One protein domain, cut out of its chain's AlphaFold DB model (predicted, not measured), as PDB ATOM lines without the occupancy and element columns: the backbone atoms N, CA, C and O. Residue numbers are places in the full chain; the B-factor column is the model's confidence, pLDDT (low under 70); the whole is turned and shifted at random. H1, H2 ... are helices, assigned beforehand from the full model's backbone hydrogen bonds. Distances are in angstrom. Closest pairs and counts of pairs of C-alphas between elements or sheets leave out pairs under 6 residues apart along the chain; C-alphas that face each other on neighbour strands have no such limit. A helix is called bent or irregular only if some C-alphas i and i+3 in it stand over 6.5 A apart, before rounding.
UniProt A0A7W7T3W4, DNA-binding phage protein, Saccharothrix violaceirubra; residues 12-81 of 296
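Overview. This is residues 12 to 81 of the 296 residues of the protein "DNA-binding phage protein" of Saccharothrix violaceirubra (UniProt A0A7W7T3W4). Look first for two long helices, H1 and H4, side by side and running opposite ways; two short helices, H2 and H3, complete a small, loosely closed ring of four with them. Going round that ring you meet H1, H2, H3 and H4 in chain order, with H1 across from H3 and H2 across from H4; H2 and H3 stand at a steep angle to each other. You will find 70 residues printed, with four named helices, H1, H2, H3 and H4 along the chain, and no named strand; the class is all helix. The whole is compact, with a radius of gyration of the C-alphas of 11.2 A, and it is rounded, spanning 30 by 25 by 19 A.

Arrangement. Start with H1, residues 12 to 29. H2, residues 35 to 43, is close to H1 but not clearly touching; the closest C-alphas, of His 19 and Leu 41, are 6.2 A apart. The two run opposite ways at a steep tilt of 37 degrees, only just past shallow. Next comes H3, residues 49 to 56, which only just touches H2, with 3 pairs of C-alphas within 8 A; the closest, of Val 37 and Tyr 52, are 7.5 A apart. H2 and H3 run opposite ways at a steep tilt of 61 degrees. H1 and H3 are near each other, with 5 pairs of C-alphas within 10 A. H4, residues 63 to 80, is close to H3 but not clearly touching: the closest C-alphas, of Leu 56 and Ser 66, are 7.5 A apart, and the two run opposite ways at a shallow tilt of 21 degrees. H4 touches H1, which meets it with residues 14 to 22 alone; the closest C-alphas, of Ala 14 and Cys 76, are 5.6 A apart. H1 and H4 run opposite ways at a shallow tilt of 26 degrees. H2 and H4 are apart. In H1, H2 and H4 every O i to N i+4 pair is within hydrogen-bond range; in H3 it is 3 of 4.

Along the chain. Find C-alpha 12 at (-4.845, -94.756, -38.059); from there H1 runs 26.2 A to C-alpha 29 at (8.398, -78.227, -53.483). H2 then goes from Pro 35 to Ser 43, 12.0 A. H3 goes from Phe 49 to Leu 56, 9.9 A; it is neither bent nor irregular, but only just: C-alphas 51 and 54 are 6.1 A apart. H4 goes from Thr 63 to Glu 80, 25.7 A, and ends with C-alpha 80 at (-10.190, -97.303, -44.223).

Size, cuts and confidence. The two C-alphas farthest apart, of Asp 30 and Arg 81, are 32.4 A apart, while those of Ala 12 and Arg 81 are 12.2 A apart. The links from H1 to H2 and from H2 to H3 are tight, and the link from H3 to H4 is short. The printed part has no cut. Its mean pLDDT is 83.7, and no printed residue is under 70.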
ATOM      1  N   ALA A  12      -5.298 -96.090 -38.449       71.31
ATOM      2  CA  ALA A  12      -4.845 -94.756 -38.059       71.31
ATOM      3  C   ALA A  12      -3.352 -94.546 -38.374       71.31
ATOM      4  O   ALA A  12      -2.939 -93.445 -38.757       71.31
ATOM      5  N   ASP A  13      -2.545 -95.608 -38.300       83.38
ATOM      6  CA  ASP A  13      -1.123 -95.553 -38.653       83.38
ATOM      7  C   ASP A  13      -0.912 -95.393 -40.172       83.38
ATOM      8  O   ASP A  13      -0.121 -94.558 -40.616       83.38
ATOM      9  N   ALA A  14      -1.696 -96.095 -41.002       82.81
ATOM     10  CA  ALA A  14      -1.599 -95.992 -42.461       82.81
ATOM     11  C   ALA A  14      -1.923 -94.580 -42.984       82.81
ATOM     12  O   ALA A  14      -1.156 -94.028 -43.782       82.81
ATOM     13  N   VAL A  15      -3.016 -93.969 -42.507       84.25
ATOM     14  CA  VAL A  15      -3.399 -92.600 -42.901       84.25
ATOM     15  C   VAL A  15      -2.337 -91.595 -42.458       84.25
ATOM     16  O   VAL A  15      -1.930 -90.743 -43.252       84.25
ATOM     17  N   THR A  16      -1.805 -91.748 -41.244       85.56
ATOM     18  CA  THR A  16      -0.723 -90.902 -40.722       85.56
ATOM     19  C   THR A  16       0.537 -90.994 -41.586       85.56
ATOM     20  O   THR A  16       1.167 -89.975 -41.891       85.56
ATOM     21  N   VAL A  17       0.911 -92.200 -42.027       86.50
ATOM     22  CA  VAL A  17       2.058 -92.417 -42.923       86.50
ATOM     23  C   VAL A  17       1.844 -91.739 -44.277       86.50
ATOM     24  O   VAL A  17       2.754 -91.064 -44.768       86.50
ATOM     25  N   PHE A  18       0.651 -91.861 -44.866       89.38
ATOM     26  CA  PHE A  18       0.317 -91.194 -46.125       89.38
ATOM     27  C   PHE A  18       0.351 -89.668 -45.994       89.38
ATOM     28  O   PHE A  18       1.026 -88.994 -46.771       89.38
ATOM     29  N   HIS A  19      -0.308 -89.117 -44.976       89.38
ATOM     30  CA  HIS A  19      -0.322 -87.682 -44.695       89.38
ATOM     31  C   HIS A  19       1.081 -87.117 -44.480       89.38
ATOM     32  O   HIS A  19       1.417 -86.075 -45.043       89.38
ATOM     33  N   ARG A  20       1.947 -87.835 -43.756       88.12
ATOM     34  CA  ARG A  20       3.352 -87.448 -43.575       88.12
ATOM     35  C   ARG A  20       4.127 -87.439 -44.894       88.12
ATOM     36  O   ARG A  20       4.973 -86.569 -45.089       88.12
ATOM     37  N   ALA A  21       3.865 -88.389 -45.791       88.00
ATOM     38  CA  ALA A  21       4.495 -88.425 -47.110       88.00
ATOM     39  C   ALA A  21       4.055 -87.238 -47.984       88.00
ATOM     40  O   ALA A  21       4.901 -86.582 -48.588       88.00
ATOM     41  N   VAL A  22       2.757 -86.921 -47.991       88.00
ATOM     42  CA  VAL A  22       2.197 -85.775 -48.727       88.00
ATOM     43  C   VAL A  22       2.737 -84.447 -48.186       88.00
ATOM     44  O   VAL A  22       3.214 -83.622 -48.962       88.00
ATOM     45  N   ALA A  23       2.755 -84.262 -46.863       87.44
ATOM     46  CA  ALA A  23       3.288 -83.052 -46.238       87.44
ATOM     47  C   ALA A  23       4.772 -82.829 -46.577       87.44
ATOM     48  O   ALA A  23       5.174 -81.711 -46.895       87.44
ATOM     49  N   ARG A  24       5.580 -83.902 -46.580       88.81
ATOM     50  CA  ARG A  24       6.993 -83.835 -46.986       88.81
ATOM     51  C   ARG A  24       7.160 -83.368 -48.426       88.81
ATOM     52  O   ARG A  24       8.024 -82.533 -48.664       88.81
ATOM     53  N   LEU A  25       6.348 -83.865 -49.362       88.25
ATOM     54  CA  LEU A  25       6.410 -83.399 -50.751       88.25
ATOM     55  C   LEU A  25       6.108 -81.904 -50.851       88.25
ATOM     56  O   LEU A  25       6.844 -81.184 -51.516       88.25
ATOM     57  N   PHE A  26       5.092 -81.406 -50.145       85.75
ATOM     58  CA  PHE A  26       4.784 -79.972 -50.177       85.75
ATOM     59  C   PHE A  26       5.891 -79.114 -49.580       85.75
ATOM     60  O   PHE A  26       6.180 -78.051 -50.119       85.75
ATOM     61  N   THR A  27       6.550 -79.587 -48.518       87.75
ATOM     62  CA  THR A  27       7.723 -78.897 -47.965       87.75
ATOM     63  C   THR A  27       8.887 -78.874 -48.957       87.75
ATOM     64  O   THR A  27       9.554 -77.856 -49.086       87.75
ATOM     65  N   VAL A  28       9.136 -79.975 -49.673       89.62
ATOM     66  CA  VAL A  28      10.234 -80.068 -50.652       89.62
ATOM     67  C   VAL A  28       9.999 -79.161 -51.861       89.62
ATOM     68  O   VAL A  28      10.951 -78.584 -52.377       89.62
ATOM     69  N   HIS A  29       8.749 -79.021 -52.303       86.25
ATOM     70  CA  HIS A  29       8.398 -78.227 -53.483       86.25
ATOM     71  C   HIS A  29       7.963 -76.786 -53.173       86.25
ATOM     72  O   HIS A  29       7.587 -76.073 -54.098       86.25
ATOM     73  N   ASP A  30       8.013 -76.362 -51.905       88.56
ATOM     74  CA  ASP A  30       7.620 -75.022 -51.438       88.56
ATOM     75  C   ASP A  30       6.215 -74.586 -51.907       88.56
ATOM     76  O   ASP A  30       5.990 -73.466 -52.367       88.56
ATOM     77  N   VAL A  31       5.242 -75.503 -51.833       86.19
ATOM     78  CA  VAL A  31       3.874 -75.249 -52.320       86.19
ATOM     79  C   VAL A  31       2.922 -74.952 -51.165       86.19
ATOM     80  O   VAL A  31       2.732 -75.763 -50.255       86.19
ATOM     81  N   ALA A  32       2.279 -73.784 -51.231       85.19
ATOM     82  CA  ALA A  32       1.344 -73.286 -50.223       85.19
ATOM     83  C   ALA A  32       0.119 -74.198 -50.074       85.19
ATOM     84  O   ALA A  32      -0.764 -74.191 -50.930       85.19
ATOM     85  N   THR A  33       0.064 -74.990 -48.997       82.94
ATOM     86  CA  THR A  33      -0.956 -76.034 -48.794       82.94
ATOM     87  C   THR A  33      -2.375 -75.461 -48.802       82.94
ATOM     88  O   THR A  33      -2.686 -74.545 -48.043       82.94
ATOM     89  N   ARG A  34      -3.259 -76.012 -49.646       81.94
ATOM     90  CA  ARG A  34      -4.684 -75.642 -49.662       81.94
ATOM     91  C   ARG A  34      -5.357 -75.928 -48.305       81.94
ATOM     92  O   ARG A  34      -5.030 -76.939 -47.670       81.94
ATOM     93  N   PRO A  35      -6.323 -75.097 -47.873       84.00
ATOM     94  CA  PRO A  35      -6.962 -75.227 -46.564       84.00
ATOM     95  C   PRO A  35      -7.710 -76.556 -46.393       84.00
ATOM     96  O   PRO A  35      -7.724 -77.106 -45.298       84.00
ATOM     97  N   GLU A  36      -8.260 -77.133 -47.464       82.69
ATOM     98  CA  GLU A  36      -8.952 -78.426 -47.419       82.69
ATOM     99  C   GLU A  36      -7.988 -79.583 -47.122       82.69
ATOM    100  O   GLU A  36      -8.348 -80.552 -46.451       82.69
ATOM    101  N   VAL A  37      -6.748 -79.486 -47.609       81.81
ATOM    102  CA  VAL A  37      -5.709 -80.488 -47.350       81.81
ATOM    103  C   VAL A  37      -5.148 -80.311 -45.946       81.81
ATOM    104  O   VAL A  37      -4.981 -81.305 -45.247       81.81
ATOM    105  N   LEU A  38      -4.940 -79.069 -45.499       85.69
ATOM    106  CA  LEU A  38      -4.587 -78.780 -44.105       85.69
ATOM    107  C   LEU A  38      -5.642 -79.331 -43.144       85.69
ATOM    108  O   LEU A  38      -5.296 -80.056 -42.221       85.69
ATOM    109  N   GLN A  39      -6.927 -79.111 -43.421       88.00
ATOM    110  CA  GLN A  39      -8.015 -79.653 -42.612       88.00
ATOM    111  C   GLN A  39      -8.020 -81.193 -42.592       88.00
ATOM    112  O   GLN A  39      -8.292 -81.808 -41.558       88.00
ATOM    113  N   ALA A  40      -7.711 -81.846 -43.717       84.88
ATOM    114  CA  ALA A  40      -7.585 -83.303 -43.778       84.88
ATOM    115  C   ALA A  40      -6.392 -83.816 -42.950       84.88
ATOM    116  O   ALA A  40      -6.540 -84.789 -42.211       84.88
ATOM    117  N   LEU A  41      -5.243 -83.134 -43.032       85.00
ATOM    118  CA  LEU A  41      -4.039 -83.432 -42.250       85.00
ATOM    119  C   LEU A  41      -4.287 -83.244 -40.744       85.00
ATOM    120  O   LEU A  41      -3.945 -84.116 -39.952       85.00
ATOM    121  N   GLU A  42      -4.923 -82.140 -40.349       88.06
ATOM    122  CA  GLU A  42      -5.247 -81.821 -38.952       88.06
ATOM    123  C   GLU A  42      -6.280 -82.781 -38.357       88.06
ATOM    124  O   GLU A  42      -6.182 -83.165 -37.194       88.06
ATOM    125  N   SER A  43      -7.270 -83.193 -39.153       87.50
ATOM    126  CA  SER A  43      -8.303 -84.131 -38.703       87.50
ATOM    127  C   SER A  43      -7.858 -85.595 -38.720       87.50
ATOM    128  O   SER A  43      -8.608 -86.447 -38.240       87.50
ATOM    129  N   GLY A  44      -6.682 -85.902 -39.285       84.25
ATOM    130  CA  GLY A  44      -6.196 -87.272 -39.462       84.25
ATOM    131  C   GLY A  44      -7.101 -88.126 -40.354       84.25
ATOM    132  O   GLY A  44      -7.103 -89.348 -40.241       84.25
ATOM    133  N   ARG A  45      -7.915 -87.498 -41.216       85.75
ATOM    134  CA  ARG A  45      -8.862 -88.185 -42.107       85.75
ATOM    135  C   ARG A  45      -8.389 -88.140 -43.550       85.75
ATOM    136  O   ARG A  45      -7.907 -87.121 -44.041       85.75
ATOM    137  N   LEU A  46      -8.591 -89.240 -44.267       83.44
ATOM    138  CA  LEU A  46      -8.304 -89.298 -45.695       83.44
ATOM    139  C   LEU A  46      -9.356 -88.486 -46.472       83.44
ATOM    140  O   LEU A  46     -10.539 -88.830 -46.478       83.44
ATOM    141  N   ALA A  47      -8.944 -87.407 -47.144       84.38
ATOM    142  CA  ALA A  47      -9.814 -86.732 -48.106       84.38
ATOM    143  C   ALA A  47      -9.998 -87.593 -49.373       84.38
ATOM    144  O   ALA A  47      -9.327 -88.608 -49.578       84.38
ATOM    145  N   ARG A  48     -10.915 -87.194 -50.260       83.12
ATOM    146  CA  ARG A  48     -11.083 -87.881 -51.550       83.12
ATOM    147  C   ARG A  48      -9.812 -87.732 -52.385       83.12
ATOM    148  O   ARG A  48      -9.250 -86.644 -52.444       83.12
ATOM    149  N   PHE A  49      -9.424 -88.783 -53.115       78.88
ATOM    150  CA  PHE A  49      -8.244 -88.742 -53.990       78.88
ATOM    151  C   PHE A  49      -8.253 -87.541 -54.928       78.88
ATOM    152  O   PHE A  49      -7.220 -86.925 -55.102       78.88
ATOM    153  N   ALA A  50      -9.413 -87.181 -55.488       73.69
ATOM    154  CA  ALA A  50      -9.551 -86.024 -56.372       73.69
ATOM    155  C   ALA A  50      -9.016 -84.725 -55.739       73.69
ATOM    156  O   ALA A  50      -8.336 -83.964 -56.414       73.69
ATOM    157  N   THR A  51      -9.235 -84.533 -54.433       82.62
ATOM    158  CA  THR A  51      -8.744 -83.379 -53.667       82.62
ATOM    159  C   THR A  51      -7.215 -83.349 -53.587       82.62
ATOM    160  O   THR A  51      -6.624 -82.278 -53.636       82.62
ATOM    161  N   TYR A  52      -6.565 -84.514 -53.505       81.00
ATOM    162  CA  TYR A  52      -5.102 -84.615 -53.546       81.00
ATOM    163  C   TYR A  52      -4.557 -84.600 -54.981       81.00
ATOM    164  O   TYR A  52      -3.486 -84.062 -55.222       81.00
ATOM    165  N   ALA A  53      -5.275 -85.201 -55.928       76.38
ATOM    166  CA  ALA A  53      -4.829 -85.451 -57.293       76.38
ATOM    167  C   ALA A  53      -4.684 -84.164 -58.098       76.38
ATOM    168  O   ALA A  53      -3.652 -83.988 -58.732       76.38
ATOM    169  N   GLU A  54      -5.660 -83.253 -58.021       77.94
ATOM    170  CA  GLU A  54      -5.544 -81.923 -58.644       77.94
ATOM    171  C   GLU A  54      -4.246 -81.220 -58.243       77.94
ATOM    172  O   GLU A  54      -3.659 -80.498 -59.030       77.94
ATOM    173  N   TRP A  55      -3.773 -81.485 -57.030       77.19
ATOM    174  CA  TRP A  55      -2.596 -80.863 -56.453       77.19
ATOM    175  C   TRP A  55      -1.295 -81.602 -56.753       77.19
ATOM    176  O   TRP A  55      -0.282 -80.998 -57.086       77.19
ATOM    177  N   LEU A  56      -1.321 -82.928 -56.656       79.38
ATOM    178  CA  LEU A  56      -0.167 -83.773 -56.946       79.38
ATOM    179  C   LEU A  56       0.214 -83.738 -58.430       79.38
ATOM    180  O   LEU A  56       1.384 -83.922 -58.739       79.38
ATOM    181  N   PHE A  57      -0.743 -83.499 -59.335       74.50
ATOM    182  CA  PHE A  57      -0.466 -83.380 -60.770       74.50
ATOM    183  C   PHE A  57       0.110 -82.018 -61.186       74.50
ATOM    184  O   PHE A  57       0.733 -81.948 -62.242       74.50
ATOM    185  N   ASP A  58      -0.048 -80.977 -60.363       79.00
ATOM    186  CA  ASP A  58       0.560 -79.658 -60.596       79.00
ATOM    187  C   ASP A  58       2.009 -79.583 -60.077       79.00
ATOM    188  O   ASP A  58       2.766 -78.679 -60.438       79.00
ATOM    189  N   LEU A  59       2.422 -80.538 -59.238       83.25
ATOM    190  CA  LEU A  59       3.792 -80.644 -58.752       83.25
ATOM    191  C   LEU A  59       4.709 -81.278 -59.812       83.25
ATOM    192  O   LEU A  59       4.306 -82.233 -60.480       83.25
ATOM    193  N   PRO A  60       5.976 -80.833 -59.929       84.00
ATOM    194  CA  PRO A  60       6.968 -81.444 -60.810       84.00
ATOM    195  C   PRO A  60       7.510 -82.751 -60.202       84.00
ATOM    196  O   PRO A  60       8.707 -82.892 -59.959       84.00
ATOM    197  N   LEU A  61       6.615 -83.695 -59.911       86.56
ATOM    198  CA  LEU A  61       6.963 -84.995 -59.351       86.56
ATOM    199  C   LEU A  61       7.592 -85.880 -60.418       86.56
ATOM    200  O   LEU A  61       7.162 -85.918 -61.574       86.56
ATOM    201  N   THR A  62       8.561 -86.683 -59.999       89.31
ATOM    202  CA  THR A  62       9.015 -87.805 -60.817       89.31
ATOM    203  C   THR A  62       7.907 -88.863 -60.947       89.31
ATOM    204  O   THR A  62       6.973 -88.949 -60.136       89.31
ATOM    205  N   THR A  63       8.008 -89.708 -61.978       79.06
ATOM    206  CA  THR A  63       7.085 -90.836 -62.190       79.06
ATOM    207  C   THR A  63       7.038 -91.760 -60.968       79.06
ATOM    208  O   THR A  63       5.955 -92.185 -60.558       79.06
ATOM    209  N   ASP A  64       8.192 -92.008 -60.343       80.69
ATOM    210  CA  ASP A  64       8.323 -92.887 -59.178       80.69
ATOM    211  C   ASP A  64       7.654 -92.296 -57.931       80.69
ATOM    212  O   ASP A  64       6.939 -92.999 -57.212       80.69
ATOM    213  N   GLU A  65       7.818 -90.993 -57.687       85.62
ATOM    214  CA  GLU A  65       7.157 -90.294 -56.578       85.62
ATOM    215  C   GLU A  65       5.637 -90.303 -56.740       85.62
ATOM    216  O   GLU A  65       4.910 -90.630 -55.797       85.62
ATOM    217  N   SER A  66       5.159 -90.036 -57.956       82.69
ATOM    218  CA  SER A  66       3.732 -90.080 -58.289       82.69
ATOM    219  C   SER A  66       3.142 -91.473 -58.051       82.69
ATOM    220  O   SER A  66       2.074 -91.621 -57.447       82.69
ATOM    221  N   GLN A  67       3.849 -92.519 -58.485       80.25
ATOM    222  CA  GLN A  67       3.421 -93.904 -58.306       80.25
ATOM    223  C   GLN A  67       3.445 -94.324 -56.831       80.25
ATOM    224  O   GLN A  67       2.515 -94.989 -56.363       80.25
ATOM    225  N   ARG A  68       4.458 -93.891 -56.071       86.50
ATOM    226  CA  ARG A  68       4.564 -94.145 -54.631       86.50
ATOM    227  C   ARG A  68       3.420 -93.500 -53.850       86.50
ATOM    228  O   ARG A  68       2.806 -94.173 -53.024       86.50
ATOM    229  N   ILE A  69       3.105 -92.233 -54.122       87.88
ATOM    230  CA  ILE A  69       1.995 -91.513 -53.476       87.88
ATOM    231  C   ILE A  69       0.665 -92.214 -53.743       87.88
ATOM    232  O   ILE A  69      -0.127 -92.423 -52.822       87.88
ATOM    233  N   ARG A  70       0.434 -92.623 -54.993       84.94
ATOM    234  CA  ARG A  70      -0.794 -93.321 -55.369       84.94
ATOM    235  C   ARG A  70      -0.925 -94.676 -54.676       84.94
ATOM    236  O   ARG A  70      -1.991 -94.976 -54.151       84.94
ATOM    237  N   SER A  71       0.162 -95.440 -54.603       81.62
ATOM    238  CA  SER A  71       0.202 -96.715 -53.879       81.62
ATOM    239  C   SER A  71      -0.124 -96.547 -52.387       81.62
ATOM    240  O   SER A  71      -0.934 -97.292 -51.838       81.62
ATOM    241  N   LEU A  72       0.435 -95.517 -51.735       85.56
ATOM    242  CA  LEU A  72       0.133 -95.208 -50.333       85.56
ATOM    243  C   LEU A  72      -1.333 -94.809 -50.129       85.56
ATOM    244  O   LEU A  72      -1.952 -95.244 -49.158       85.56
ATOM    245  N   TYR A  73      -1.900 -94.017 -51.043       88.31
ATOM    246  CA  TYR A  73      -3.316 -93.663 -50.992       88.31
ATOM    247  C   TYR A  73      -4.213 -94.900 -51.136       88.31
ATOM    248  O   TYR A  73      -5.135 -95.082 -50.342       88.31
ATOM    249  N   ASP A  74      -3.934 -95.769 -52.112       84.00
ATOM    250  CA  ASP A  74      -4.707 -96.994 -52.336       84.00
ATOM    251  C   ASP A  74      -4.634 -97.927 -51.116       84.00
ATOM    252  O   ASP A  74      -5.651 -98.489 -50.706       84.00
ATOM    253  N   HIS A  75      -3.464 -98.028 -50.478       83.00
ATOM    254  CA  HIS A  75      -3.298 -98.762 -49.224       83.00
ATOM    255  C   HIS A  75      -4.162 -98.177 -48.096       83.00
ATOM    256  O   HIS A  75      -4.884 -98.919 -47.431       83.00
ATOM    257  N   CYS A  76      -4.161 -96.851 -47.915       84.12
ATOM    258  CA  CYS A  76      -5.027 -96.191 -46.932       84.12
ATOM    259  C   CYS A  76      -6.505 -96.442 -47.223       84.12
ATOM    260  O   CYS A  76      -7.262 -96.754 -46.314       84.12
ATOM    261  N   LEU A  77      -6.913 -96.371 -48.492       83.19
ATOM    262  CA  LEU A  77      -8.294 -96.606 -48.899       83.19
ATOM    263  C   LEU A  77      -8.751 -98.042 -48.600       83.19
ATOM    264  O   LEU A  77      -9.913 -98.256 -48.262       83.19
ATOM    265  N   ILE A  78      -7.860 -99.027 -48.738       82.56
ATOM    266  CA  ILE A  78      -8.145-100.425 -48.392       82.56
ATOM    267  C   ILE A  78      -8.278-100.589 -46.874       82.56
ATOM    268  O   ILE A  78      -9.204-101.271 -46.436       82.56
ATOM    269  N   SER A  79      -7.411 -99.947 -46.088       78.69
ATOM    270  CA  SER A  79      -7.447-100.000 -44.619       78.69
ATOM    271  C   SER A  79      -8.640 -99.254 -44.011       78.69
ATOM    272  O   SER A  79      -9.210 -99.718 -43.030       78.69
ATOM    273  N   GLU A  80      -9.043 -98.135 -44.620       75.44
ATOM    274  CA  GLU A  80     -10.190 -97.303 -44.223       75.44
ATOM    275  C   GLU A  80     -11.531 -97.874 -44.672       75.44
ATOM    276  O   GLU A  80     -12.578 -97.456 -44.172       75.44
ATOM    277  N   ARG A  81     -11.556 -98.818 -45.628       78.56
ATOM    278  CA  ARG A  81     -12.805 -99.519 -45.927       78.56
ATOM    279  C   ARG A  81     -13.233-100.170 -44.624       78.56
ATOM    280  O   ARG A  81     -12.513-101.061 -44.167       78.56
TER     281      ARG A  81